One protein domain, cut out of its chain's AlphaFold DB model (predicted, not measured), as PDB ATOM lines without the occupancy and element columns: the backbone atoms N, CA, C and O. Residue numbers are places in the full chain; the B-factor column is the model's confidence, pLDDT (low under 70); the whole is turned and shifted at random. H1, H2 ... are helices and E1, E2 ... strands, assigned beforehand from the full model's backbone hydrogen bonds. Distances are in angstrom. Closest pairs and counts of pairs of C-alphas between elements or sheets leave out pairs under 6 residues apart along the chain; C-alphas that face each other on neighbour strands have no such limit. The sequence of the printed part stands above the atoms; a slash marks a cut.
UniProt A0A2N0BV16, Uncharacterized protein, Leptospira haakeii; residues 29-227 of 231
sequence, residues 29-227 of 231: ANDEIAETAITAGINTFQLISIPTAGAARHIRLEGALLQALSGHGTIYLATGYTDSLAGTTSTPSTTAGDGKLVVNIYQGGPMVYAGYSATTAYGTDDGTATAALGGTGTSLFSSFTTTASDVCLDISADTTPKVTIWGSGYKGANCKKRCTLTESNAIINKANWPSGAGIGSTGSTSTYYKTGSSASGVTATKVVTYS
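AT A GLANCE: This is residues 29 to 227 of the 231 residues of an uncharacterized protein of Leptospira haakeii (UniProt A0A2N0BV16). Two twisted antiparallel sheets, E1-E12-E3-E8-E9-E10 and E2-E11-E4-E5-E6-E7, lie face to face as a sandwich; there is little regular structure otherwise. One short helix, H1, sits beside E3's end. The printed part has 199 residues, under half in named elements, class mostly strand. It is compact, radius of gyration of the C-alphas 15.3 A, spanning 39 by 35 by 34 A.

IN THESE COORDINATES: E1, residues 33-37, begins at C-alpha (238.791, 169.008, 257.063); then come E2 46-48, E3 58-66, 22.0 A long, E4 73-81, 22.5 A, E5 101-107, E6 112-116, E7 119-122, H1 143-146, E8 149-155, E9 163-167, E10 188-190, E11 206-212 and E12 222-226, ending at C-alpha (240.994, 171.979, 254.436).

HOW THE PARTS SIT: E4-E7 and E8-E10 are meanders, each strand the antiparallel neighbour of the one before. In hairpin E4-E5, N 75 and O 105 are within hydrogen-bond range, 2.8 A. H1 is on E3's sheet, closest C-alphas Leu 65 and Phe 144, 4.7 A.

THE WHOLE: The printed part has no cut. Links E4-E5, E7-H1, E9-E10 and E10-E11 are long. pLDDT is under 70 at residues 109, 124-143, 195-204 and 214-215.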
ATOM      1  N   ALA A  29     233.496 167.376 253.165       93.25
ATOM      2  CA  ALA A  29     233.474 166.030 253.717       93.25
ATOM      3  C   ALA A  29     234.395 165.927 254.947       93.25
ATOM      4  O   ALA A  29     235.342 166.696 255.112       93.25
ATOM      5  N   ASN A  30     234.120 164.981 255.847       93.50
ATOM      6  CA  ASN A  30     234.860 164.869 257.113       93.50
ATOM      7  C   ASN A  30     236.358 164.580 256.921       93.50
ATOM      8  O   ASN A  30     237.162 164.946 257.768       93.50
ATOM      9  N   ASP A  31     236.732 163.913 255.833       94.19
ATOM     10  CA  ASP A  31     238.115 163.621 255.463       94.19
ATOM     11  C   ASP A  31     238.831 164.816 254.817       94.19
ATOM     12  O   ASP A  31     240.060 164.835 254.760       94.19
ATOM     13  N   GLU A  32     238.087 165.831 254.376       95.25
ATOM     14  CA  GLU A  32     238.604 167.042 253.740       95.25
ATOM     15  C   GLU A  32     238.882 168.183 254.721       95.25
ATOM     16  O   GLU A  32     239.389 169.220 254.293       95.25
ATOM     17  N   ILE A  33     238.587 168.010 256.010       96.50
ATOM     18  CA  ILE A  33     238.791 169.008 257.063       96.50
ATOM     19  C   ILE A  33     239.513 168.397 258.262       96.50
ATOM     20  O   ILE A  33     239.260 167.259 258.649       96.50
ATOM     21  N   ALA A  34     240.393 169.167 258.895       96.50
ATOM     22  CA  ALA A  34     240.922 168.830 260.208       96.50
ATOM     23  C   ALA A  34     240.979 170.068 261.103       96.50
ATOM     24  O   ALA A  34     241.175 171.194 260.648       96.50
ATOM     25  N   GLU A  35     240.812 169.856 262.406       97.69
ATOM     26  CA  GLU A  35     240.868 170.918 263.405       97.69
ATOM     27  C   GLU A  35     241.955 170.631 264.439       97.69
ATOM     28  O   GLU A  35     242.198 169.490 264.828       97.69
ATOM     29  N   THR A  36     242.617 171.686 264.899       98.44
ATOM     30  CA  THR A  36     243.619 171.630 265.964       98.44
ATOM     31  C   THR A  36     243.385 172.777 266.934       98.44
ATOM     32  O   THR A  36     243.626 173.935 266.598       98.44
ATOM     33  N   ALA A  37     242.933 172.468 268.149       98.38
ATOM     34  CA  ALA A  37     242.895 173.451 269.229       98.38
ATOM     35  C   ALA A  37     244.325 173.851 269.617       98.38
ATOM     36  O   ALA A  37     245.189 172.985 269.765       98.38
ATOM     37  N   ILE A  38     244.583 175.146 269.790       96.75
ATOM     38  CA  ILE A  38     245.905 175.633 270.187       96.75
ATOM     39  C   ILE A  38     246.084 175.451 271.693       96.75
ATOM     40  O   ILE A  38     245.340 176.007 272.498       96.75
ATOM     41  N   THR A  39     247.085 174.659 272.062       95.62
ATOM     42  CA  THR A  39     247.426 174.310 273.448       95.62
ATOM     43  C   THR A  39     248.908 174.505 273.757       95.62
ATOM     44  O   THR A  39     249.301 174.454 274.922       95.62
ATOM     45  N   ALA A  40     249.745 174.732 272.739       91.38
ATOM     46  CA  ALA A  40     251.163 174.968 272.937       91.38
ATOM     47  C   ALA A  40     251.429 176.249 273.733       91.38
ATOM     48  O   ALA A  40     250.761 177.273 273.577       91.38
ATOM     49  N   GLY A  41     252.463 176.172 274.571       88.81
ATOM     50  CA  GLY A  41     252.987 177.321 275.290       88.81
ATOM     51  C   GLY A  41     253.623 178.359 274.363       88.81
ATOM     52  O   GLY A  41     253.858 178.129 273.173       88.81
ATOM     53  N   ILE A  42     253.928 179.518 274.942       88.88
ATOM     54  CA  ILE A  42     254.614 180.608 274.250       88.88
ATOM     55  C   ILE A  42     255.937 180.102 273.667       88.88
ATOM     56  O   ILE A  42     256.712 179.447 274.358       88.88
ATOM     57  N   ASN A  43     256.214 180.457 272.411       91.31
ATOM     58  CA  ASN A  43     257.473 180.125 271.742       91.31
ATOM     59  C   ASN A  43     257.715 178.629 271.501       91.31
ATOM     60  O   ASN A  43     258.845 178.247 271.207       91.31
ATOM     61  N   THR A  44     256.659 177.813 271.534       93.50
ATOM     62  CA  THR A  44     256.726 176.368 271.290       93.50
ATOM     63  C   THR A  44     255.942 175.990 270.041       93.50
ATOM     64  O   THR A  44     254.815 176.442 269.837       93.50
ATOM     65  N   PHE A  45     256.526 175.144 269.197       95.38
ATOM     66  CA  PHE A  45     255.829 174.589 268.042       95.38
ATOM     67  C   PHE A  45     254.758 173.575 268.446       95.38
ATOM     68  O   PHE A  45     255.017 172.637 269.204       95.38
ATOM     69  N   GLN A  46     253.582 173.713 267.844       96.69
ATOM     70  CA  GLN A  46     252.503 172.738 267.873       96.69
ATOM     71  C   GLN A  46     252.310 172.134 266.488       96.69
ATOM     72  O   GLN A  46     252.179 172.874 265.512       96.69
ATOM     73  N   LEU A  47     252.261 170.804 266.407       95.88
ATOM     74  CA  LEU A  47     251.854 170.117 265.183       95.88
ATOM     75  C   LEU A  47     250.375 170.407 264.898       95.88
ATOM     76  O   LEU A  47     249.541 170.314 265.799       95.88
ATOM     77  N   ILE A  48     250.075 170.753 263.651       95.88
ATOM     78  CA  ILE A  48     248.721 170.990 263.162       95.88
ATOM     79  C   ILE A  48     248.249 169.771 262.380       95.88
ATOM     80  O   ILE A  48     248.936 169.295 261.475       95.88
ATOM     81  N   SER A  49     247.056 169.292 262.720       94.62
ATOM     82  CA  SER A  49     246.371 168.227 261.996       94.62
ATOM     83  C   SER A  49     246.076 168.655 260.559       94.62
ATOM     84  O   SER A  49     245.589 169.764 260.310       94.62
ATOM     85  N   ILE A  50     246.336 167.753 259.617       92.06
ATOM     86  CA  ILE A  50     245.970 167.910 258.208       92.06
ATOM     87  C   ILE A  50     244.801 166.976 257.863       92.06
ATOM     88  O   ILE A  50     244.627 165.958 258.540       92.06
ATOM     89  N   PRO A  51     243.999 167.299 256.837       93.06
ATOM     90  CA  PRO A  51     242.919 166.431 256.383       93.06
ATOM     91  C   PRO A  51     243.443 165.075 255.901       93.06
ATOM     92  O   PRO A  51     244.515 164.986 255.304       93.06
ATOM     93  N   THR A  52     242.674 164.005 256.092       92.44
ATOM     94  CA  THR A  52     243.065 162.675 255.591       92.44
ATOM     95  C   THR A  52     242.939 162.556 254.073       92.44
ATOM     96  O   THR A  52     243.612 161.720 253.476       92.44
ATOM     97  N   ALA A  53     242.125 163.406 253.441       90.88
ATOM     98  CA  ALA A  53     242.003 163.513 251.989       90.88
ATOM     99  C   ALA A  53     243.264 164.096 251.318       90.88
ATOM    100  O   ALA A  53     243.414 163.984 250.102       90.88
ATOM    101  N   GLY A  54     244.194 164.689 252.084       87.38
ATOM    102  CA  GLY A  54     245.512 165.071 251.582       87.38
ATOM    103  C   GLY A  54     246.076 166.364 252.171       87.38
ATOM    104  O   GLY A  54     245.871 166.711 253.330       87.38
ATOM    105  N   ALA A  55     246.838 167.062 251.333       87.19
ATOM    106  CA  ALA A  55     247.442 168.368 251.578       87.19
ATOM    107  C   ALA A  55     246.538 169.362 252.326       87.19
ATOM    108  O   ALA A  55     245.386 169.534 251.947       87.19
ATOM    109  N   ALA A  56     247.076 170.136 253.273       91.12
ATOM    110  CA  ALA A  56     246.384 171.328 253.770       91.12
ATOM    111  C   ALA A  56     246.484 172.464 252.733       91.12
ATOM    112  O   ALA A  56     247.520 173.117 252.614       91.12
ATOM    113  N   ARG A  57     245.408 172.683 251.972       92.69
ATOM    114  CA  ARG A  57     245.315 173.683 250.893       92.69
ATOM    115  C   ARG A  57     244.704 174.996 251.335       92.69
ATOM    116  O   ARG A  57     245.142 176.029 250.852       92.69
ATOM    117  N   HIS A  58     243.749 174.957 252.257       95.69
ATOM    118  CA  HIS A  58     243.256 176.142 252.949       95.69
ATOM    119  C   HIS A  58     243.539 175.997 254.438       95.69
ATOM    120  O   HIS A  58     243.237 174.963 255.032       95.69
ATOM    121  N   ILE A  59     244.115 177.018 255.058       96.25
ATOM    122  CA  ILE A  59     244.431 177.026 256.489       96.25
ATOM    123  C   ILE A  59     243.795 178.267 257.092       96.25
ATOM    124  O   ILE A  59     244.115 179.377 256.684       96.25
ATOM    125  N   ARG A  60     242.930 178.085 258.088       97.25
ATOM    126  CA  ARG A  60     242.316 179.149 258.882       97.25
ATOM    127  C   ARG A  60     242.836 179.109 260.309       97.25
ATOM    128  O   ARG A  60     242.687 178.110 261.000       97.25
ATOM    129  N   LEU A  61     243.380 180.223 260.764       96.56
ATOM    130  CA  LEU A  61     243.691 180.500 262.154       96.56
ATOM    131  C   LEU A  61     242.550 181.304 262.772       96.56
ATOM    132  O   LEU A  61     242.226 182.390 262.295       96.56
ATOM    133  N   GLU A  62     241.967 180.781 263.841       96.00
ATOM    134  CA  GLU A  62     240.883 181.431 264.563       96.00
ATOM    135  C   GLU A  62     241.385 182.168 265.805       96.00
ATOM    136  O   GLU A  62     242.264 181.688 266.530       96.00
ATOM    137  N   GLY A  63     240.787 183.333 266.063       93.44
ATOM    138  CA  GLY A  63     241.023 184.101 267.285       93.44
ATOM    139  C   GLY A  63     242.454 184.627 267.439       93.44
ATOM    140  O   GLY A  63     242.942 184.731 268.564       93.44
ATOM    141  N   ALA A  64     243.126 184.936 266.330       91.69
ATOM    142  CA  ALA A  64     244.448 185.542 266.335       91.69
ATOM    143  C   ALA A  64     244.402 186.926 267.002       91.69
ATOM    144  O   ALA A  64     243.598 187.780 266.624       91.69
ATOM    145  N   LEU A  65     245.276 187.141 267.985       89.62
ATOM    146  CA  LEU A  65     245.453 188.400 268.704       89.62
ATOM    147  C   LEU A  65     246.949 188.653 268.917       89.62
ATOM    148  O   LEU A  65     247.682 187.752 269.324       89.62
ATOM    149  N   LEU A  66     247.385 189.883 268.651       87.06
ATOM    150  CA  LEU A  66     248.759 190.367 268.738       87.06
ATOM    151  C   LEU A  66     248.818 191.647 269.580       87.06
ATOM    152  O   LEU A  66     248.825 192.764 269.065       87.06
ATOM    153  N   GLN A  67     248.846 191.458 270.895       86.25
ATOM    154  CA  GLN A  67     248.977 192.492 271.923       86.25
ATOM    155  C   GLN A  67     250.161 192.197 272.845       86.25
ATOM    156  O   GLN A  67     250.055 192.248 274.070       86.25
ATOM    157  N   ALA A  68     251.311 191.864 272.263       85.12
ATOM    158  CA  ALA A  68     252.535 191.727 273.029       85.12
ATOM    159  C   ALA A  68     252.883 193.071 273.686       85.12
ATOM    160  O   ALA A  68     253.014 194.094 273.008       85.12
ATOM    161  N   LEU A  69     253.084 193.063 275.008       81.00
ATOM    162  CA  LEU A  69     253.469 194.260 275.776       81.00
ATOM    163  C   LEU A  69     254.792 194.877 275.297       81.00
ATOM    164  O   LEU A  69     255.000 196.078 275.429       81.00
ATOM    165  N   SER A  70     255.676 194.060 274.722       81.00
ATOM    166  CA  SER A  70     256.938 194.486 274.110       81.00
ATOM    167  C   SER A  70     256.753 195.341 272.851       81.00
ATOM    168  O   SER A  70     257.731 195.890 272.353       81.00
ATOM    169  N   GLY A  71     255.545 195.387 272.281       79.69
ATOM    170  CA  GLY A  71     255.305 195.905 270.934       79.69
ATOM    171  C   GLY A  71     255.745 194.950 269.820       79.69
ATOM    172  O   GLY A  71     255.544 195.267 268.650       79.69
ATOM    173  N   HIS A  72     256.305 193.786 270.171       81.50
ATOM    174  CA  HIS A  72     256.848 192.800 269.241       81.50
ATOM    175  C   HIS A  72     256.344 191.394 269.567       81.50
ATOM    176  O   HIS A  72     256.786 190.776 270.538       81.50
ATOM    177  N   GLY A  73     255.445 190.880 268.731       86.62
ATOM    178  CA  GLY A  73     254.873 189.546 268.881       86.62
ATOM    179  C   GLY A  73     254.461 188.956 267.541       86.62
ATOM    180  O   GLY A  73     253.936 189.672 266.696       86.62
ATOM    181  N   THR A  74     254.699 187.662 267.346       89.56
ATOM    182  CA  THR A  74     254.437 186.964 266.079       89.56
ATOM    183  C   THR A  74     253.551 185.744 266.288       89.56
ATOM    184  O   THR A  74     253.700 185.028 267.274       89.56
ATOM    185  N   ILE A  75     252.698 185.430 265.324       93.75
ATOM    186  CA  ILE A  75     252.163 184.087 265.109       93.75
ATOM    187  C   ILE A  75     252.763 183.551 263.813       93.75
ATOM    188  O   ILE A  75     252.742 184.232 262.791       93.75
ATOM    189  N   TYR A  76     253.283 182.331 263.867       94.56
ATOM    190  CA  TYR A  76     253.805 181.595 262.730       94.56
ATOM    191  C   TYR A  76     252.837 180.476 262.351       94.56
ATOM    192  O   TYR A  76     252.440 179.678 263.203       94.56
ATOM    193  N   LEU A  77     252.530 180.387 261.061       94.56
ATOM    194  CA  LEU A  77     251.990 179.195 260.416       94.56
ATOM    195  C   LEU A  77     253.040 178.709 259.426       94.56
ATOM    196  O   LEU A  77     253.427 179.442 258.518       94.56
ATOM    197  N   ALA A  78     253.540 177.499 259.629       92.19
ATOM    198  CA  ALA A  78     254.714 177.002 258.931       92.19
ATOM    199  C   ALA A  78     254.411 175.624 258.332       92.19
ATOM    200  O   ALA A  78     253.931 174.752 259.043       92.19
ATOM    201  N   THR A  79     254.668 175.410 257.045       90.88
ATOM    202  CA  THR A  79     254.417 174.131 256.359       90.88
ATOM    203  C   THR A  79     255.599 173.740 255.473       90.88
ATOM    204  O   THR A  79     256.477 174.564 255.211       90.88
ATOM    205  N   GLY A  80     255.653 172.479 255.044       88.50
ATOM    206  CA  GLY A  80     256.779 171.933 254.279       88.50
ATOM    207  C   GLY A  80     257.919 171.377 255.126       88.50
ATOM    208  O   GLY A  80     259.003 171.126 254.610       88.50
ATOM    209  N   TYR A  81     257.700 171.164 256.422       88.06
ATOM    210  CA  TYR A  81     258.727 170.624 257.309       88.06
ATOM    211  C   TYR A  81     258.728 169.096 257.281       88.06
ATOM    212  O   TYR A  81     257.700 168.464 257.501       88.06
ATOM    213  N   THR A  82     259.897 168.504 257.051       84.00
ATOM    214  CA  THR A  82     260.136 167.053 257.155       84.00
ATOM    215  C   THR A  82     260.633 166.632 258.539       84.00
ATOM    216  O   THR A  82     260.677 165.446 258.850       84.00
ATOM    217  N   ASP A  83     261.008 167.605 259.368       77.94
ATOM    218  CA  ASP A  83     261.609 167.392 260.682       77.94
ATOM    219  C   ASP A  83     260.537 167.468 261.778       77.94
ATOM    220  O   ASP A  83     259.597 168.259 261.681       77.94
ATOM    221  N   SER A  84     260.695 166.700 262.860       83.81
ATOM    222  CA  SER A  84     259.779 166.745 264.008       83.81
ATOM    223  C   SER A  84     260.059 167.968 264.885       83.81
ATOM    224  O   SER A  84     260.876 167.918 265.804       83.81
ATOM    225  N   LEU A  85     259.394 169.089 264.591       90.19
ATOM    226  CA  LEU A  85     259.565 170.339 265.343       90.19
ATOM    227  C   LEU A  85     258.642 170.482 266.555       90.19
ATOM    228  O   LEU A  85     258.836 171.410 267.342       90.19
ATOM    229  N   ALA A  86     257.656 169.600 266.729       93.19
ATOM    230  CA  ALA A  86     256.701 169.689 267.833       93.19
ATOM    231  C   ALA A  86     257.420 169.750 269.194       93.19
ATOM    232  O   ALA A  86     258.309 168.951 269.477       93.19
ATOM    233  N   GLY A  87     257.047 170.716 270.036       93.81
ATOM    234  CA  GLY A  87     257.667 170.923 271.349       93.81
ATOM    235  C   GLY A  87     258.993 171.693 271.335       93.81
ATOM    236  O   GLY A  87     259.494 172.044 272.401       93.81
ATOM    237  N   THR A  88     259.559 172.003 270.166       93.81
ATOM    238  CA  THR A  88     260.801 172.787 270.056       93.81
ATOM    239  C   THR A  88     260.532 174.295 270.014       93.81
ATOM    240  O   THR A  88     259.394 174.735 269.828       93.81
ATOM    241  N   THR A  89     261.589 175.099 270.176       92.62
ATOM    242  CA  THR A  89     261.511 176.569 270.276       92.62
ATOM    243  C   THR A  89     262.262 177.319 269.174       92.62
ATOM    244  O   THR A  89     262.326 178.552 269.200       92.62
ATOM    245  N   SER A  90     262.813 176.612 268.180       89.81
ATOM    246  CA  SER A  90     263.587 177.220 267.091       89.81
ATOM    247  C   SER A  90     262.768 178.263 266.322       89.81
ATOM    248  O   SER A  90     261.537 178.212 266.267       89.81
ATOM    249  N   THR A  91     263.426 179.273 265.761       88.06
ATOM    250  CA  THR A  91     262.736 180.285 264.951       88.06
ATOM    251  C   THR A  91     262.459 179.712 263.559       88.06
ATOM    252  O   THR A  91     263.406 179.264 262.906       88.06
ATOM    253  N   PRO A  92     261.199 179.722 263.077       88.69
ATOM    254  CA  PRO A  92     260.905 179.371 261.693       88.69
ATOM    255  C   PRO A  92     261.718 180.249 260.740       88.69
ATOM    256  O   PRO A  92     261.787 181.465 260.903       88.69
ATOM    257  N   SER A  93     262.333 179.637 259.740       86.19
ATOM    258  CA  SER A  93     263.070 180.333 258.689       86.19
ATOM    259  C   SER A  93     262.917 179.574 257.379       86.19
ATOM    260  O   SER A  93     262.589 178.385 257.391       86.19
ATOM    261  N   THR A  94     263.126 180.285 256.271       87.69
ATOM    262  CA  THR A  94     263.170 179.697 254.930       87.69
ATOM    263  C   THR A  94     264.520 179.992 254.291       87.69
ATOM    264  O   THR A  94     265.058 181.092 254.441       87.69
ATOM    265  N   THR A  95     265.070 179.017 253.584       87.81
ATOM    266  CA  THR A  95     266.285 179.136 252.775       87.81
ATOM    267  C   THR A  95     265.982 178.741 251.331       87.81
ATOM    268  O   THR A  95     264.918 178.208 251.025       87.81
ATOM    269  N   ALA A  96     266.883 179.061 250.402       86.19
ATOM    270  CA  ALA A  96     266.652 178.772 248.991       86.19
ATOM    271  C   ALA A  96     266.456 177.261 248.766       86.19
ATOM    272  O   ALA A  96     267.320 176.463 249.127       86.19
ATOM    273  N   GLY A  97     265.330 176.883 248.152       83.56
ATOM    274  CA  GLY A  97     265.046 175.500 247.768       83.56
ATOM    275  C   GLY A  97     264.657 174.542 248.900       83.56
ATOM    276  O   GLY A  97     264.627 173.341 248.658       83.56
ATOM    277  N   ASP A  98     264.341 175.019 250.105       85.88
ATOM    278  CA  ASP A  98     263.992 174.140 251.235       85.88
ATOM    279  C   ASP A  98     262.543 173.614 251.230       85.88
ATOM    280  O   ASP A  98     262.198 172.774 252.058       85.88
ATOM    281  N   GLY A  99     261.697 174.103 250.316       87.25
ATOM    282  CA  GLY A  99     260.293 173.697 250.199       87.25
ATOM    283  C   GLY A  99     259.407 174.151 251.367       87.25
ATOM    284  O   GLY A  99     258.265 173.694 251.476       87.25
ATOM    285  N   LYS A 100     259.907 175.043 252.235       89.56
ATOM    286  CA  LYS A 100     259.200 175.533 253.423       89.56
ATOM    287  C   LYS A 100     258.485 176.840 253.115       89.56
ATOM    288  O   LYS A 100     259.045 177.755 252.512       89.56
ATOM    289  N   LEU A 101     257.248 176.942 253.587       90.56
ATOM    290  CA  LEU A 101     256.480 178.183 253.604       90.56
ATOM    291  C   LEU A 101     256.230 178.583 255.047       90.56
ATOM    292  O   LEU A 101     255.745 177.781 255.843       90.56
ATOM    293  N   VAL A 102     256.527 179.837 255.366       92.88
ATOM    294  CA  VAL A 102     256.273 180.410 256.688       92.88
ATOM    295  C   VAL A 102     255.453 181.679 256.525       92.88
ATOM    296  O   VAL A 102     255.935 182.668 255.979       92.88
ATOM    297  N   VAL A 103     254.225 181.668 257.029       92.75
ATOM    298  CA  VAL A 103     253.382 182.855 257.167       92.75
ATOM    299  C   VAL A 103     253.531 183.406 258.575       92.75
ATOM    300  O   VAL A 103     253.461 182.673 259.560       92.75
ATOM    301  N   ASN A 104     253.731 184.712 258.656       91.12
ATOM    302  CA  ASN A 104     253.955 185.458 259.876       91.12
ATOM    303  C   ASN A 104     252.852 186.496 260.007       91.12
ATOM    304  O   ASN A 104     252.617 187.266 259.076       91.12
ATOM    305  N   ILE A 105     252.216 186.535 261.171       89.69
ATOM    306  CA  ILE A 105     251.312 187.604 261.585       89.69
ATOM    307  C   ILE A 105     252.039 188.313 262.724       89.69
ATOM    308  O   ILE A 105     252.329 187.675 263.733       89.69
ATOM    309  N   TYR A 106     252.410 189.577 262.560       85.44
ATOM    310  CA  TYR A 106     253.421 190.228 263.392       85.44
ATOM    311  C   TYR A 106     252.989 191.602 263.900       85.44
ATOM    312  O   TYR A 106     252.444 192.400 263.156       85.44
ATOM    313  N   GLN A 107     253.293 191.905 265.158       81.19
ATOM    314  CA  GLN A 107     253.209 193.237 265.750       81.19
ATOM    315  C   GLN A 107     254.604 193.874 265.750       81.19
ATOM    316  O   GLN A 107     255.555 193.237 266.195       81.19
ATOM    317  N   GLY A 108     254.730 195.121 265.283       72.44
ATOM    318  CA  GLY A 108     256.000 195.868 265.291       72.44
ATOM    319  C   GLY A 108     256.700 196.004 263.929       72.44
ATOM    320  O   GLY A 108     257.848 196.438 263.872       72.44
ATOM    321  N   GLY A 109     256.028 195.648 262.831       69.00
ATOM    322  CA  GLY A 109     256.517 195.746 261.447       69.00
ATOM    323  C   GLY A 109     255.370 195.517 260.452       69.00
ATOM    324  O   GLY A 109     254.223 195.750 260.826       69.00
ATOM    325  N   PRO A 110     255.620 195.047 259.213       70.94
ATOM    326  CA  PRO A 110     254.544 194.577 258.340       70.94
ATOM    327  C   PRO A 110     253.681 193.534 259.065       70.94
ATOM    328  O   PRO A 110     254.219 192.553 259.583       70.94
ATOM    329  N   MET A 111     252.360 193.756 259.124       78.69
ATOM    330  CA  MET A 111     251.469 192.949 259.974       78.69
ATOM    331  C   MET A 111     251.329 191.510 259.491       78.69
ATOM    332  O   MET A 111     251.109 190.614 260.298       78.69
ATOM    333  N   VAL A 112     251.458 191.279 258.185       85.00
ATOM    334  CA  VAL A 112     251.416 189.946 257.588       85.00
ATOM    335  C   VAL A 112     252.524 189.833 256.552       85.00
ATOM    336  O   VAL A 112     252.675 190.711 255.703       85.00
ATOM    337  N   TYR A 113     253.300 188.754 256.597       87.50
ATOM    338  CA  TYR A 113     254.272 188.433 255.554       87.50
ATOM    339  C   TYR A 113     254.475 186.926 255.415       87.50
ATOM    340  O   TYR A 113     254.370 186.171 256.380       87.50
ATOM    341  N   ALA A 114     254.780 186.487 254.200       89.38
ATOM    342  CA  ALA A 114     255.023 185.094 253.859       89.38
ATOM    343  C   ALA A 114     256.444 184.927 253.314       89.38
ATOM    344  O   ALA A 114     256.842 185.641 252.398       89.38
ATOM    345  N   GLY A 115     257.203 183.990 253.870       89.69
ATOM    346  CA  GLY A 115     258.523 183.597 253.389       89.69
ATOM    347  C   GLY A 115     258.467 182.261 252.656       89.69
ATOM    348  O   GLY A 115     257.845 181.325 253.156       89.69
ATOM    349  N   TYR A 116     259.125 182.171 251.503       89.25
ATOM    350  CA  TYR A 116     259.344 180.931 250.757       89.25
ATOM    351  C   TYR A 116     260.625 181.043 249.922       89.25
ATOM    352  O   TYR A 116     260.858 182.053 249.253       89.25
ATOM    353  N   SER A 117     261.463 180.002 249.956       86.25
ATOM    354  CA  SER A 117     262.719 179.920 249.197       86.25
ATOM    355  C   SER A 117     263.615 181.168 249.339       86.25
ATOM    356  O   SER A 117     264.040 181.761 248.343       86.25
ATOM    357  N   ALA A 118     263.869 181.598 250.583       84.94
ATOM    358  CA  ALA A 118     264.628 182.809 250.948       84.94
ATOM    359  C   ALA A 118     264.055 184.146 250.428       84.94
ATOM    360  O   ALA A 118     264.710 185.182 250.515       84.94
ATOM    361  N   THR A 119     262.830 184.141 249.899       85.81
ATOM    362  CA  THR A 119     262.120 185.339 249.444       85.81
ATOM    363  C   THR A 119     260.967 185.639 250.385       85.81
ATOM    364  O   THR A 119     260.257 184.726 250.799       85.81
ATOM    365  N   THR A 120     260.735 186.918 250.673       87.56
ATOM    366  CA  THR A 120     259.613 187.363 251.504       87.56
ATOM    367  C   THR A 120     258.628 188.177 250.675       87.56
ATOM    368  O   THR A 120     259.012 189.119 249.986       87.56
ATOM    369  N   ALA A 121     257.350 187.821 250.755       84.88
ATOM    370  CA  ALA A 121     256.231 188.624 250.292       84.88
ATOM    371  C   ALA A 121     255.590 189.325 251.492       84.88
ATOM    372  O   ALA A 121     255.243 188.679 252.480       84.88
ATOM    373  N   TYR A 122     255.422 190.638 251.399       82.12
ATOM    374  CA  TYR A 122     254.793 191.448 252.437       82.12
ATOM    375  C   TYR A 122     253.346 191.739 252.055       82.12
ATOM    376  O   TYR A 122     253.055 192.019 250.892       82.12
ATOM    377  N   GLY A 123     252.452 191.669 253.036       74.38
ATOM    378  CA  GLY A 123     251.103 192.191 252.903       74.38
ATOM    379  C   GLY A 123     251.145 193.709 252.888       74.38
ATOM    380  O   GLY A 123     251.835 194.312 253.713       74.38
ATOM    381  N   THR A 124     250.423 194.319 251.955       62.72
ATOM    382  CA  THR A 124     250.276 195.773 251.878       62.72
ATOM    383  C   THR A 124     248.810 196.148 251.731       62.72
ATOM    384  O   THR A 124     247.978 195.363 251.276       62.72
ATOM    385  N   ASP A 125     248.478 197.369 252.132       58.41
ATOM    386  CA  ASP A 125     247.089 197.821 252.211       58.41
ATOM    387  C   ASP A 125     246.424 198.033 250.849       58.41
ATOM    388  O   ASP A 125     245.199 197.934 250.722       58.41
ATOM    389  N   ASP A 126     247.226 198.286 249.820       52.41
ATOM    390  CA  ASP A 126     246.785 198.534 248.450       52.41
ATOM    391  C   ASP A 126     246.986 197.324 247.522       52.41
ATOM    392  O   ASP A 126     246.580 197.373 246.362       52.41
ATOM    393  N   GLY A 127     247.539 196.217 248.030       47.56
ATOM    394  CA  GLY A 127     247.846 195.025 247.237       47.56
ATOM    395  C   GLY A 127     249.089 195.171 246.349       47.56
ATOM    396  O   GLY A 127     249.382 194.268 245.565       47.56
ATOM    397  N   THR A 128     249.838 196.273 246.461       47.06
ATOM    398  CA  THR A 128     251.123 196.460 245.783       47.06
ATOM    399  C   THR A 128     252.263 196.204 246.762       47.06
ATOM    400  O   THR A 128     252.466 196.937 247.727       47.06
ATOM    401  N   ALA A 129     252.999 195.109 246.563       45.62
ATOM    402  CA  ALA A 129     254.115 194.750 247.430       45.62
ATOM    403  C   ALA A 129     255.235 195.800 247.318       45.62
ATOM    404  O   ALA A 129     255.982 195.818 246.339       45.62
ATOM    405  N   THR A 130     255.375 196.666 248.320       43.44
ATOM    406  CA  THR A 130     256.574 197.491 248.494       43.44
ATOM    407  C   THR A 130     257.596 196.736 249.343       43.44
ATOM    408  O   THR A 130     257.249 195.914 250.193       43.44
ATOM    409  N   ALA A 131     258.885 196.958 249.063       42.31
ATOM    410  CA  ALA A 131     259.973 196.400 249.860       42.31
ATOM    411  C   ALA A 131     259.821 196.812 251.333       42.31
ATOM    412  O   ALA A 131     259.328 197.903 251.615       42.31
ATOM    413  N   ALA A 132     260.263 195.952 252.259       44.16
ATOM    414  CA  ALA A 132     260.237 196.235 253.689       44.16
ATOM    415  C   ALA A 132     260.898 197.586 253.986       44.16
ATOM    416  O   ALA A 132     262.123 197.711 253.973       44.16
ATOM    417  N   LEU A 133     260.083 198.599 254.269       36.41
ATOM    418  CA  LEU A 133     260.576 199.822 254.869       36.41
ATOM    419  C   LEU A 133     260.918 199.482 256.316       36.41
ATOM    420  O   LEU A 133     260.049 199.144 257.124       36.41
ATOM    421  N   GLY A 134     262.214 199.514 256.623       36.22
ATOM    422  CA  GLY A 134     262.678 199.573 257.997       36.22
ATOM    423  C   GLY A 134     262.001 200.760 258.675       36.22
ATOM    424  O   GLY A 134     262.267 201.906 258.325       36.22
ATOM    425  N   GLY A 135     261.112 200.466 259.619       39.09
ATOM    426  CA  GLY A 135     260.377 201.468 260.381       39.09
ATOM    427  C   GLY A 135     258.961 201.709 259.856       39.09
ATOM    428  O   GLY A 135     258.752 202.160 258.736       39.09
ATOM    429  N   THR A 136     257.988 201.416 260.723       39.59
ATOM    430  CA  THR A 136     256.603 201.921 260.673       39.59
ATOM    431  C   THR A 136     255.855 201.716 259.354       39.59
ATOM    432  O   THR A 136     255.200 202.636 258.869       39.59
ATOM    433  N   GLY A 137     255.902 200.509 258.784       40.88
ATOM    434  CA  GLY A 137     254.932 200.123 257.759       40.88
ATOM    435  C   GLY A 137     253.517 200.290 258.316       40.88
ATOM    436  O   GLY A 137     253.120 199.569 259.230       40.88
ATOM    437  N   THR A 138     252.772 201.271 257.813       41.94
ATOM    438  CA  THR A 138     251.345 201.405 258.094       41.94
ATOM    439  C   THR A 138     250.655 200.278 257.345       41.94
ATOM    440  O   THR A 138     250.506 200.364 256.135       41.94
ATOM    441  N   SER A 139     250.337 199.196 258.048       47.81
ATOM    442  CA  SER A 139     249.373 198.197 257.599       47.81
ATOM    443  C   SER A 139     248.042 198.543 258.262       47.81
ATOM    444  O   SER A 139     247.910 198.438 259.481       47.81
ATOM    445  N   LEU A 140     247.060 198.960 257.472       47.22
ATOM    446  CA  LEU A 140     245.663 199.190 257.836       47.22
ATOM    447  C   LEU A 140     244.965 197.900 258.267       47.22
ATOM    448  O   LEU A 140     243.928 197.961 258.929       47.22
ATOM    449  N   PHE A 141     245.513 196.727 257.940       58.47
ATOM    450  CA  PHE A 141     245.016 195.491 258.523       58.47
ATOM    451  C   PHE A 141     245.569 195.270 259.932       58.47
ATOM    452  O   PHE A 141     246.525 194.532 260.161       58.47
ATOM    453  N   SER A 142     244.948 195.954 260.887       61.31
ATOM    454  CA  SER A 142     245.258 195.884 262.312       61.31
ATOM    455  C   SER A 142     244.191 195.116 263.099       61.31
ATOM    456  O   SER A 142     244.119 195.242 264.319       61.31
ATOM    457  N   SER A 143     243.321 194.337 262.438       59.19
ATOM    458  CA  SER A 143     242.160 193.732 263.114       59.19
ATOM    459  C   SER A 143     242.538 192.753 264.222       59.19
ATOM    460  O   SER A 143     241.682 192.468 265.047       59.19
ATOM    461  N   PHE A 144     243.783 192.252 264.239       70.19
ATOM    462  CA  PHE A 144     244.316 191.373 265.288       70.19
ATOM    463  C   PHE A 144     245.110 192.112 266.369       70.19
ATOM    464  O   PHE A 144     245.584 191.463 267.290       70.19
ATOM    465  N   THR A 145     245.336 193.427 266.274       71.31
ATOM    466  CA  THR A 145     246.143 194.154 267.278       71.31
ATOM    467  C   THR A 145     245.292 194.762 268.390       71.31
ATOM    468  O   THR A 145     245.805 195.096 269.456       71.31
ATOM    469  N   THR A 146     243.978 194.881 268.190       73.44
ATOM    470  CA  THR A 146     243.042 195.432 269.187       73.44
ATOM    471  C   THR A 146     241.982 194.429 269.629       73.44
ATOM    472  O   THR A 146     241.597 194.424 270.795       73.44
ATOM    473  N   THR A 147     241.550 193.549 268.729       82.12
ATOM    474  CA  THR A 147     240.574 192.486 268.993       82.12
ATOM    475  C   THR A 147     241.029 191.176 268.368       82.12
ATOM    476  O   THR A 147     241.818 191.181 267.434       82.12
ATOM    477  N   ALA A 148     240.542 190.040 268.864       88.94
ATOM    478  CA  ALA A 148     240.815 188.768 268.208       88.94
ATOM    479  C   ALA A 148     240.070 188.702 266.861       88.94
ATOM    480  O   ALA A 148     238.896 189.065 266.788       88.94
ATOM    481  N   SER A 149     240.731 188.233 265.805       90.88
ATOM    482  CA  SER A 149     240.119 188.032 264.483       90.88
ATOM    483  C   SER A 149     240.738 186.809 263.791       90.88
ATOM    484  O   SER A 149     241.701 186.227 264.286       90.88
ATOM    485  N   ASP A 150     240.177 186.389 262.659       93.81
ATOM    486  CA  ASP A 150     240.626 185.200 261.932       93.81
ATOM    487  C   ASP A 150     241.542 185.570 260.749       93.81
ATOM    488  O   ASP A 150     241.265 186.519 260.009       93.81
ATOM    489  N   VAL A 151     242.604 184.785 260.544       93.19
ATOM    490  CA  VAL A 151     243.471 184.812 259.349       93.19
ATOM    491  C   VAL A 151     243.260 183.524 258.582       93.19
ATOM    492  O   VAL A 151     243.134 182.464 259.186       93.19
ATOM    493  N   CYS A 152     243.271 183.581 257.259       95.25
ATOM    494  CA  CYS A 152     243.239 182.379 256.445       95.25
ATOM    495  C   CYS A 152     244.141 182.506 255.227       95.25
ATOM    496  O   CYS A 152     244.428 183.611 254.769       95.25
ATOM    497  N   LEU A 153     244.597 181.368 254.713       95.06
ATOM    498  CA  LEU A 153     245.417 181.311 253.518       95.06
ATOM    499  C   LEU A 153     245.078 180.121 252.630       95.06
ATOM    500  O   LEU A 153     244.712 179.064 253.134       95.06
ATOM    501  N   ASP A 154     245.277 180.308 251.330       94.81
ATOM    502  CA  ASP A 154     245.269 179.261 250.315       94.81
ATOM    503  C   ASP A 154     246.689 178.969 249.826       94.81
ATOM    504  O   ASP A 154     247.506 179.879 249.663       94.81
ATOM    505  N   ILE A 155     246.947 177.694 249.528       92.19
ATOM    506  CA  ILE A 155     248.146 177.171 248.871       92.19
ATOM    507  C   ILE A 155     247.680 176.340 247.671       92.19
ATOM    508  O   ILE A 155     247.226 175.213 247.840       92.19
ATOM    509  N   SER A 156     247.778 176.879 246.455       87.12
ATOM    510  CA  SER A 156     247.137 176.291 245.256       87.12
ATOM    511  C   SER A 156     248.081 175.553 244.294       87.12
ATOM    512  O   SER A 156     247.629 175.054 243.267       87.12
ATOM    513  N   ALA A 157     249.381 175.454 244.593       81.38
ATOM    514  CA  ALA A 157     250.344 174.766 243.728       81.38
ATOM    515  C   ALA A 157     251.407 173.991 244.524       81.38
ATOM    516  O   ALA A 157     251.859 174.450 245.571       81.38
ATOM    517  N   ASP A 158     251.813 172.831 243.995       73.94
ATOM    518  CA  ASP A 158     252.734 171.892 244.655       73.94
ATOM    519  C   ASP A 158     254.213 172.119 244.348       73.94
ATOM    520  O   ASP A 158     255.063 171.719 245.134       73.94
ATOM    521  N   THR A 159     254.546 172.749 243.220       76.69
ATOM    522  CA  THR A 159     255.938 173.032 242.839       76.69
ATOM    523  C   THR A 159     256.365 174.400 243.365       76.69
ATOM    524  O   THR A 159     256.975 174.526 244.418       76.69
ATOM    525  N   THR A 160     255.990 175.458 242.658       83.50
ATOM    526  CA  THR A 160     256.097 176.825 243.157       83.50
ATOM    527  C   THR A 160     254.720 177.243 243.656       83.50
ATOM    528  O   THR A 160     253.794 177.313 242.848       83.50
ATOM    529  N   PRO A 161     254.543 177.485 244.962       85.56
ATOM    530  CA  PRO A 161     253.227 177.715 245.526       85.56
ATOM    531  C   PRO A 161     252.664 179.060 245.082       85.56
ATOM    532  O   PRO A 161     253.358 180.076 245.102       85.56
ATOM    533  N   LYS A 162     251.371 179.104 244.776       88.06
ATOM    534  CA  LYS A 162     250.618 180.352 244.866       88.06
ATOM    535  C   LYS A 162     250.014 180.436 246.259       88.06
ATOM    536  O   LYS A 162     249.276 179.539 246.663       88.06
ATOM    537  N   VAL A 163     250.364 181.505 246.966       89.88
ATOM    538  CA  VAL A 163     249.906 181.791 248.322       89.88
ATOM    539  C   VAL A 163     249.004 183.011 248.280       89.88
ATOM    540  O   VAL A 163     249.437 184.089 247.861       89.88
ATOM    541  N   THR A 164     247.776 182.837 248.751       92.25
ATOM    542  CA  THR A 164     246.823 183.932 248.932       92.25
ATOM    543  C   THR A 164     246.450 184.006 250.403       92.25
ATOM    544  O   THR A 164     246.150 182.977 250.993       92.25
ATOM    545  N   ILE A 165     246.519 185.184 251.022       92.44
ATOM    546  CA  ILE A 165     246.271 185.370 252.458       92.44
ATOM    547  C   ILE A 165     245.209 186.440 252.640       92.44
ATOM    548  O   ILE A 165     245.306 187.522 252.062       92.44
ATOM    549  N   TRP A 166     244.241 186.155 253.499       91.94
ATOM    550  CA  TRP A 166     243.173 187.058 253.893       91.94
ATOM    551  C   TRP A 166     243.121 187.184 255.403       91.94
ATOM    552  O   TRP A 166     243.650 186.363 256.155       91.94
ATOM    553  N   GLY A 167     242.388 188.190 255.847       90.25
ATOM    554  CA  GLY A 167     241.919 188.217 257.209       90.25
ATOM    555  C   GLY A 167     240.525 188.808 257.290       90.25
ATOM    556  O   GLY A 167     240.131 189.659 256.488       90.25
ATOM    557  N   SER A 168     239.756 188.289 258.238       90.94
ATOM    558  CA  SER A 168     238.347 188.625 258.380       90.94
ATOM    559  C   SER A 168     238.156 190.127 258.607       90.94
ATOM    560  O   SER A 168     238.789 190.728 259.474       90.94
ATOM    561  N   GLY A 169     237.258 190.724 257.822       86.25
ATOM    562  CA  GLY A 169     236.950 192.155 257.840       86.25
ATOM    563  C   GLY A 169     237.762 192.993 256.849       86.25
ATOM    564  O   GLY A 169     237.367 194.122 256.557       86.25
ATOM    565  N   TYR A 170     238.839 192.463 256.264       84.62
ATOM    566  CA  TYR A 170     239.597 193.175 255.236       84.62
ATOM    567  C   TYR A 170     238.895 193.086 253.878       84.62
ATOM    568  O   TYR A 170     238.668 191.993 253.366       84.62
ATOM    569  N   LYS A 171     238.523 194.234 253.292       86.06
ATOM    570  CA  LYS A 171     237.884 194.331 251.959       86.06
ATOM    571  C   LYS A 171     236.700 193.355 251.755       86.06
ATOM    572  O   LYS A 171     236.463 192.870 250.652       86.06
ATOM    573  N   GLY A 172     235.949 193.068 252.823       88.19
ATOM    574  CA  GLY A 172     234.796 192.159 252.800       88.19
ATOM    575  C   GLY A 172     235.126 190.664 252.896       88.19
ATOM    576  O   GLY A 172     234.200 189.855 252.886       88.19
ATOM    577  N   ALA A 173     236.401 190.287 253.030       91.06
ATOM    578  CA  ALA A 173     236.805 188.906 253.267       91.06
ATOM    579  C   ALA A 173     236.307 188.408 254.634       91.06
ATOM    580  O   ALA A 173     236.321 189.134 255.634       91.06
ATOM    581  N   ASN A 174     235.896 187.145 254.692       93.75
ATOM    582  CA  ASN A 174     235.521 186.459 255.918       93.75
ATOM    583  C   ASN A 174     236.091 185.041 255.888       93.75
ATOM    584  O   ASN A 174     235.603 184.181 255.163       93.75
ATOM    585  N   CYS A 175     237.089 184.769 256.724       94.75
ATOM    586  CA  CYS A 175     237.758 183.470 256.749       94.75
ATOM    587  C   CYS A 175     236.853 182.309 257.194       94.75
ATOM    588  O   CYS A 175     237.169 181.148 256.954       94.75
ATOM    589  N   LYS A 176     235.701 182.588 257.813       94.25
ATOM    590  CA  LYS A 176     234.682 181.572 258.125       94.25
ATOM    591  C   LYS A 176     233.679 181.339 256.991       94.25
ATOM    592  O   LYS A 176     232.811 180.488 257.144       94.25
ATOM    593  N   LYS A 177     233.784 182.092 255.891       94.25
ATOM    594  CA  LYS A 177     232.960 181.978 254.684       94.25
ATOM    595  C   LYS A 177     233.861 182.012 253.447       94.25
ATOM    596  O   LYS A 177     234.079 183.078 252.866       94.25
ATOM    597  N   ARG A 178     234.402 180.858 253.060       94.00
ATOM    598  CA  ARG A 178     235.325 180.680 251.924       94.00
ATOM    599  C   ARG A 178     234.815 181.304 250.620       94.00
ATOM    600  O   ARG A 178     235.608 181.914 249.919       94.00
ATOM    601  N   CYS A 179     233.511 181.283 250.336       92.94
ATOM    602  CA  CYS A 179     232.945 181.937 249.144       92.94
ATOM    603  C   CYS A 179     233.042 183.476 249.134       92.94
ATOM    604  O   CYS A 179     232.741 184.096 248.116       92.94
ATOM    605  N   THR A 180     233.439 184.115 250.241       94.44
ATOM    606  CA  THR A 180     233.743 185.558 250.264       94.44
ATOM    607  C   THR A 180     235.178 185.868 249.855       94.44
ATOM    608  O   THR A 180     235.508 187.037 249.672       94.44
ATOM    609  N   LEU A 181     236.048 184.861 249.761       94.06
ATOM    610  CA  LEU A 181     237.474 185.049 249.548       94.06
ATOM    611  C   LEU A 181     237.751 185.194 248.050       94.06
ATOM    612  O   LEU A 181     237.414 184.325 247.254       94.06
ATOM    613  N   THR A 182     238.347 186.318 247.666       92.12
ATOM    614  CA  THR A 182     238.719 186.639 246.286       92.12
ATOM    615  C   THR A 182     240.163 187.124 246.242       92.12
ATOM    616  O   THR A 182     240.704 187.632 247.221       92.12
ATOM    617  N   GLU A 183     240.816 187.041 245.087       88.69
ATOM    618  CA  GLU A 183     242.146 187.645 244.932       88.69
ATOM    619  C   GLU A 183     242.142 189.161 245.182       88.69
ATOM    620  O   GLU A 183     243.103 189.711 245.715       88.69
ATOM    621  N   SER A 184     241.047 189.839 244.828       86.62
ATOM    622  CA  SER A 184     240.898 191.292 244.966       86.62
ATOM    623  C   SER A 184     240.729 191.767 246.410       86.62
ATOM    624  O   SER A 184     240.989 192.937 246.699       86.62
ATOM    625  N   ASN A 185     240.304 190.884 247.318       88.00
ATOM    626  CA  ASN A 185     240.195 191.180 248.744       88.00
ATOM    627  C   ASN A 185     241.270 190.484 249.593       88.00
ATOM    628  O   ASN A 185     241.160 190.472 250.816       88.00
ATOM    629  N   ALA A 186     242.320 189.951 248.966       87.62
ATOM    630  CA  ALA A 186     243.471 189.381 249.653       87.62
ATOM    631  C   ALA A 186     244.445 190.460 250.162       87.62
ATOM    632  O   ALA A 186     244.614 191.514 249.550       87.62
ATOM    633  N   ILE A 187     245.117 190.158 251.273       85.69
ATOM    634  CA  ILE A 187     246.231 190.934 251.846       85.69
ATOM    635  C   ILE A 187     247.530 190.612 251.097       85.69
ATOM    636  O   ILE A 187     248.350 191.489 250.835       85.69
ATOM    637  N   ILE A 188     247.722 189.334 250.759       86.50
ATOM    638  CA  ILE A 188     248.821 188.837 249.926       86.50
ATOM    639  C   ILE A 188     248.205 187.964 248.839       86.50
ATOM    640  O   ILE A 188     247.393 187.098 249.144       86.50
ATOM    641  N   ASN A 189     248.632 188.147 247.592       87.81
ATOM    642  CA  ASN A 189     248.373 187.229 246.483       87.81
ATOM    643  C   ASN A 189     249.680 187.069 245.697       87.81
ATOM    644  O   ASN A 189     250.075 187.955 244.938       87.81
ATOM    645  N   LYS A 190     250.415 185.980 245.947       86.12
ATOM    646  CA  LYS A 190     251.785 185.788 245.454       86.12
ATOM    647  C   LYS A 190     251.939 184.434 244.771       86.12
ATOM    648  O   LYS A 190     251.845 183.401 245.425       86.12
ATOM    649  N   ALA A 191     252.262 184.449 243.477       83.81
ATOM    650  CA  ALA A 191     252.500 183.240 242.674       83.81
ATOM    651  C   ALA A 191     253.899 183.182 242.027       83.81
ATOM    652  O   ALA A 191     254.444 182.111 241.800       83.81
ATOM    653  N   ASN A 192     254.513 184.331 241.748       80.81
ATOM    654  CA  ASN A 192     255.785 184.448 241.023       80.81
ATOM    655  C   ASN A 192     257.012 184.367 241.952       80.81
ATOM    656  O   ASN A 192     257.812 185.303 242.021       80.81
ATOM    657  N   TRP A 193     257.115 183.327 242.778       83.38
ATOM    658  CA  TRP A 193     258.323 183.113 243.584       83.38
ATOM    659  C   TRP A 193     259.503 182.731 242.681       83.38
ATOM    660  O   TRP A 193     259.278 182.132 241.627       83.38
ATOM    661  N   PRO A 194     260.755 183.052 243.059       75.12
ATOM    662  CA  PRO A 194     261.907 182.423 242.427       75.12
ATOM    663  C   PRO A 194     261.726 180.907 242.490       75.12
ATOM    664  O   PRO A 194     261.270 180.397 243.515       75.12
ATOM    665  N   SER A 195     262.029 180.209 241.394       66.31
ATOM    666  CA  SER A 195     261.861 178.757 241.304       66.31
ATOM    667  C   SER A 195     262.468 178.080 242.534       66.31
ATOM    668  O   SER A 195     263.672 178.197 242.771       66.31
ATOM    669  N   GLY A 196     261.627 177.406 243.313       64.94
ATOM    670  CA  GLY A 196     262.009 176.681 244.518       64.94
ATOM    671  C   GLY A 196     261.657 175.202 244.408       64.94
ATOM    672  O   GLY A 196     261.015 174.766 243.449       64.94
ATOM    673  N   ALA A 197     262.087 174.421 245.398       64.81
ATOM    674  CA  ALA A 197     261.588 173.064 245.571       64.81
ATOM    675  C   ALA A 197     260.079 173.091 245.837       64.81
ATOM    676  O   ALA A 197     259.577 174.062 246.408       64.81
ATOM    677  N   GLY A 198     259.387 172.014 245.457       66.19
ATOM    678  CA  GLY A 198     257.976 171.824 245.777       66.19
ATOM    679  C   GLY A 198     257.651 172.265 247.194       66.19
ATOM    680  O   GLY A 198     258.404 171.917 248.109       66.19
ATOM    681  N   ILE A 199     256.569 173.030 247.393       67.38
ATOM    682  CA  ILE A 199     256.065 173.174 248.756       67.38
ATOM    683  C   ILE A 199     255.809 171.747 249.226       67.38
ATOM    684  O   ILE A 199     255.130 170.967 248.553       67.38
ATOM    685  N   GLY A 200     256.394 171.389 250.362       53.78
ATOM    686  CA  GLY A 200     256.073 170.145 251.033       53.78
ATOM    687  C   GLY A 200     254.636 170.228 251.539       53.78
ATOM    688  O   GLY A 200     254.396 170.429 252.720       53.78
ATOM    689  N   SER A 201     253.670 170.145 250.638       51.00
ATOM    690  CA  SER A 201     252.238 170.014 250.893       51.00
ATOM    691  C   SER A 201     251.783 168.591 250.560       51.00
ATOM    692  O   SER A 201     250.598 168.288 250.590       51.00
ATOM    693  N   THR A 202     252.706 167.697 250.214       53.62
ATOM    694  CA  THR A 202     252.443 166.260 250.109       53.62
ATOM    695  C   THR A 202     252.182 165.678 251.502       53.62
ATOM    696  O   THR A 202     252.694 166.211 252.476       53.62
ATOM    697  N   GLY A 203     251.491 164.541 251.627       55.62
ATOM    698  CA  GLY A 203     251.250 163.886 252.931       55.62
ATOM    699  C   GLY A 203     252.501 163.446 253.720       55.62
ATOM    700  O   GLY A 203     252.372 162.827 254.769       55.62
ATOM    701  N   SER A 204     253.710 163.729 253.225       69.38
ATOM    702  CA  SER A 204     255.000 163.408 253.854       69.38
ATOM    703  C   SER A 204     255.622 164.568 254.643       69.38
ATOM    704  O   SER A 204     256.750 164.448 255.116       69.38
ATOM    705  N   THR A 205     254.926 165.694 254.776       83.88
ATOM    706  CA  THR A 205     255.412 166.898 255.463       83.88
ATOM    707  C   THR A 205     254.419 167.386 256.509       83.88
ATOM    708  O   THR A 205     253.232 167.068 256.486       83.88
ATOM    709  N   SER A 206     254.927 168.163 257.460       89.44
ATOM    710  CA  SER A 206     254.182 168.659 258.611       89.44
ATOM    711  C   SER A 206     253.882 170.151 258.502       89.44
ATOM    712  O   SER A 206     254.689 170.939 257.994       89.44
ATOM    713  N   THR A 207     252.726 170.529 259.049       92.75
ATOM    714  CA  THR A 207     252.312 171.915 259.276       92.75
ATOM    715  C   THR A 207     252.350 172.210 260.769       92.75
ATOM    716  O   THR A 207     251.938 171.388 261.585       92.75
ATOM    717  N   TYR A 208     252.825 173.392 261.135       95.06
ATOM    718  CA  TYR A 208     253.018 173.810 262.509       95.06
ATOM    719  C   TYR A 208     252.452 175.201 262.776       95.06
ATOM    720  O   TYR A 208     252.486 176.089 261.924       95.06
ATOM    721  N   TYR A 209     252.003 175.389 264.013       96.25
ATOM    722  CA  TYR A 209     251.715 176.683 264.614       96.25
ATOM    723  C   TYR A 209     252.769 176.995 265.672       96.25
ATOM    724  O   TYR A 209     253.227 176.099 266.383       96.25
ATOM    725  N   LYS A 210     253.131 178.267 265.813       95.44
ATOM    726  CA  LYS A 210     253.982 178.746 266.903       95.44
ATOM    727  C   LYS A 210     253.688 180.215 267.189       95.44
ATOM    728  O   LYS A 210     253.471 180.984 266.261       95.44
ATOM    729  N   THR A 211     253.772 180.648 268.441       93.44
ATOM    730  CA  THR A 211     253.880 182.081 268.769       93.44
ATOM    731  C   THR A 211     255.345 182.490 268.915       93.44
ATOM    732  O   THR A 211     256.163 181.717 269.386       93.44
ATOM    733  N   GLY A 212     255.714 183.698 268.510       84.00
ATOM    734  CA  GLY A 212     257.041 184.285 268.673       84.00
ATOM    735  C   GLY A 212     256.964 185.537 269.516       84.00
ATOM    736  O   GLY A 212     256.762 186.618 268.983       84.00
ATOM    737  N   SER A 213     257.097 185.391 270.825       71.38
ATOM    738  CA  SER A 213     257.180 186.504 271.767       71.38
ATOM    739  C   SER A 213     257.802 185.993 273.064       71.38
ATOM    740  O   SER A 213     257.662 184.816 273.390       71.38
ATOM    741  N   SER A 214     258.487 186.857 273.808       63.88
ATOM    742  CA  SER A 214     258.855 186.597 275.207       63.88
ATOM    743  C   SER A 214     257.755 187.026 276.193       63.88
ATOM    744  O   SER A 214     257.869 186.760 277.385       63.88
ATOM    745  N   ALA A 215     256.692 187.676 275.704       61.03
ATOM    746  CA  ALA A 215     255.607 188.257 276.491       61.03
ATOM    747  C   ALA A 215     254.238 187.637 276.157       61.03
ATOM    748  O   ALA A 215     253.994 187.190 275.031       61.03
ATOM    749  N   SER A 216     253.331 187.663 277.138       76.56
ATOM    750  CA  SER A 216     251.905 187.367 276.966       76.56
ATOM    751  C   SER A 216     251.233 188.342 275.986       76.56
ATOM    752  O   SER A 216     251.796 189.379 275.636       76.56
ATOM    753  N   GLY A 217     250.023 188.000 275.528       84.56
ATOM    754  CA  GLY A 217     249.232 188.840 274.618       84.56
ATOM    755  C   GLY A 217     249.306 188.438 273.143       84.56
ATOM    756  O   GLY A 217     248.676 189.081 272.313       84.56
ATOM    757  N   VAL A 218     250.024 187.361 272.812       89.88
ATOM    758  CA  VAL A 218     249.986 186.734 271.484       89.88
ATOM    759  C   VAL A 218     249.257 185.403 271.575       89.88
ATOM    760  O   VAL A 218     249.757 184.474 272.213       89.88
ATOM    761  N   THR A 219     248.080 185.305 270.964       90.56
ATOM    762  CA  THR A 219     247.214 184.127 271.104       90.56
ATOM    763  C   THR A 219     246.507 183.767 269.807       90.56
ATOM    764  O   THR A 219     246.239 184.627 268.976       90.56
ATOM    765  N   ALA A 220     246.138 182.496 269.695       93.75
ATOM    766  CA  ALA A 220     245.128 181.983 268.784       93.75
ATOM    767  C   ALA A 220     244.397 180.834 269.483       93.75
ATOM    768  O   ALA A 220     244.927 180.257 270.435       93.75
ATOM    769  N   THR A 221     243.192 180.501 269.034       96.31
ATOM    770  CA  THR A 221     242.367 179.477 269.691       96.31
ATOM    771  C   THR A 221     242.399 178.150 268.950       96.31
ATOM    772  O   THR A 221     242.428 177.089 269.576       96.31
ATOM    773  N   LYS A 222     242.399 178.190 267.617       97.75
ATOM    774  CA  LYS A 222     242.267 176.999 266.779       97.75
ATOM    775  C   LYS A 222     242.891 177.217 265.407       97.75
ATOM    776  O   LYS A 222     242.836 178.319 264.869       97.75
ATOM    777  N   VAL A 223     243.430 176.153 264.822       98.25
ATOM    778  CA  VAL A 223     243.726 176.074 263.389       98.25
ATOM    779  C   VAL A 223     242.780 175.064 262.751       98.25
ATOM    780  O   VAL A 223     242.615 173.959 263.263       98.25
ATOM    781  N   VAL A 224     242.158 175.451 261.644       98.00
ATOM    782  CA  VAL A 224     241.314 174.602 260.804       98.00
ATOM    783  C   VAL A 224     241.985 174.478 259.445       98.00
ATOM    784  O   VAL A 224     242.341 175.486 258.839       98.00
ATOM    785  N   THR A 225     242.177 173.259 258.966       96.25
ATOM    786  CA  THR A 225     242.785 172.973 257.665       96.25
ATOM    787  C   THR A 225     241.768 172.296 256.758       96.25
ATOM    788  O   THR A 225     240.935 171.522 257.226       96.25
ATOM    789  N   TYR A 226     241.829 172.594 255.462       95.44
ATOM    790  CA  TYR A 226     240.994 171.979 254.436       95.44
ATOM    791  C   TYR A 226     241.856 171.455 253.294       95.44
ATOM    792  O   TYR A 226     242.900 172.034 252.984       95.44
ATOM    793  N   SER A 227     241.398 170.384 252.650       93.44
ATOM    794  CA  SER A 227     242.113 169.744 251.540       93.44
ATOM    795  C   SER A 227     241.930 170.447 250.196       93.44
ATOM    796  O   SER A 227     242.658 170.171 249.244       93.44
TER     797      SER A 227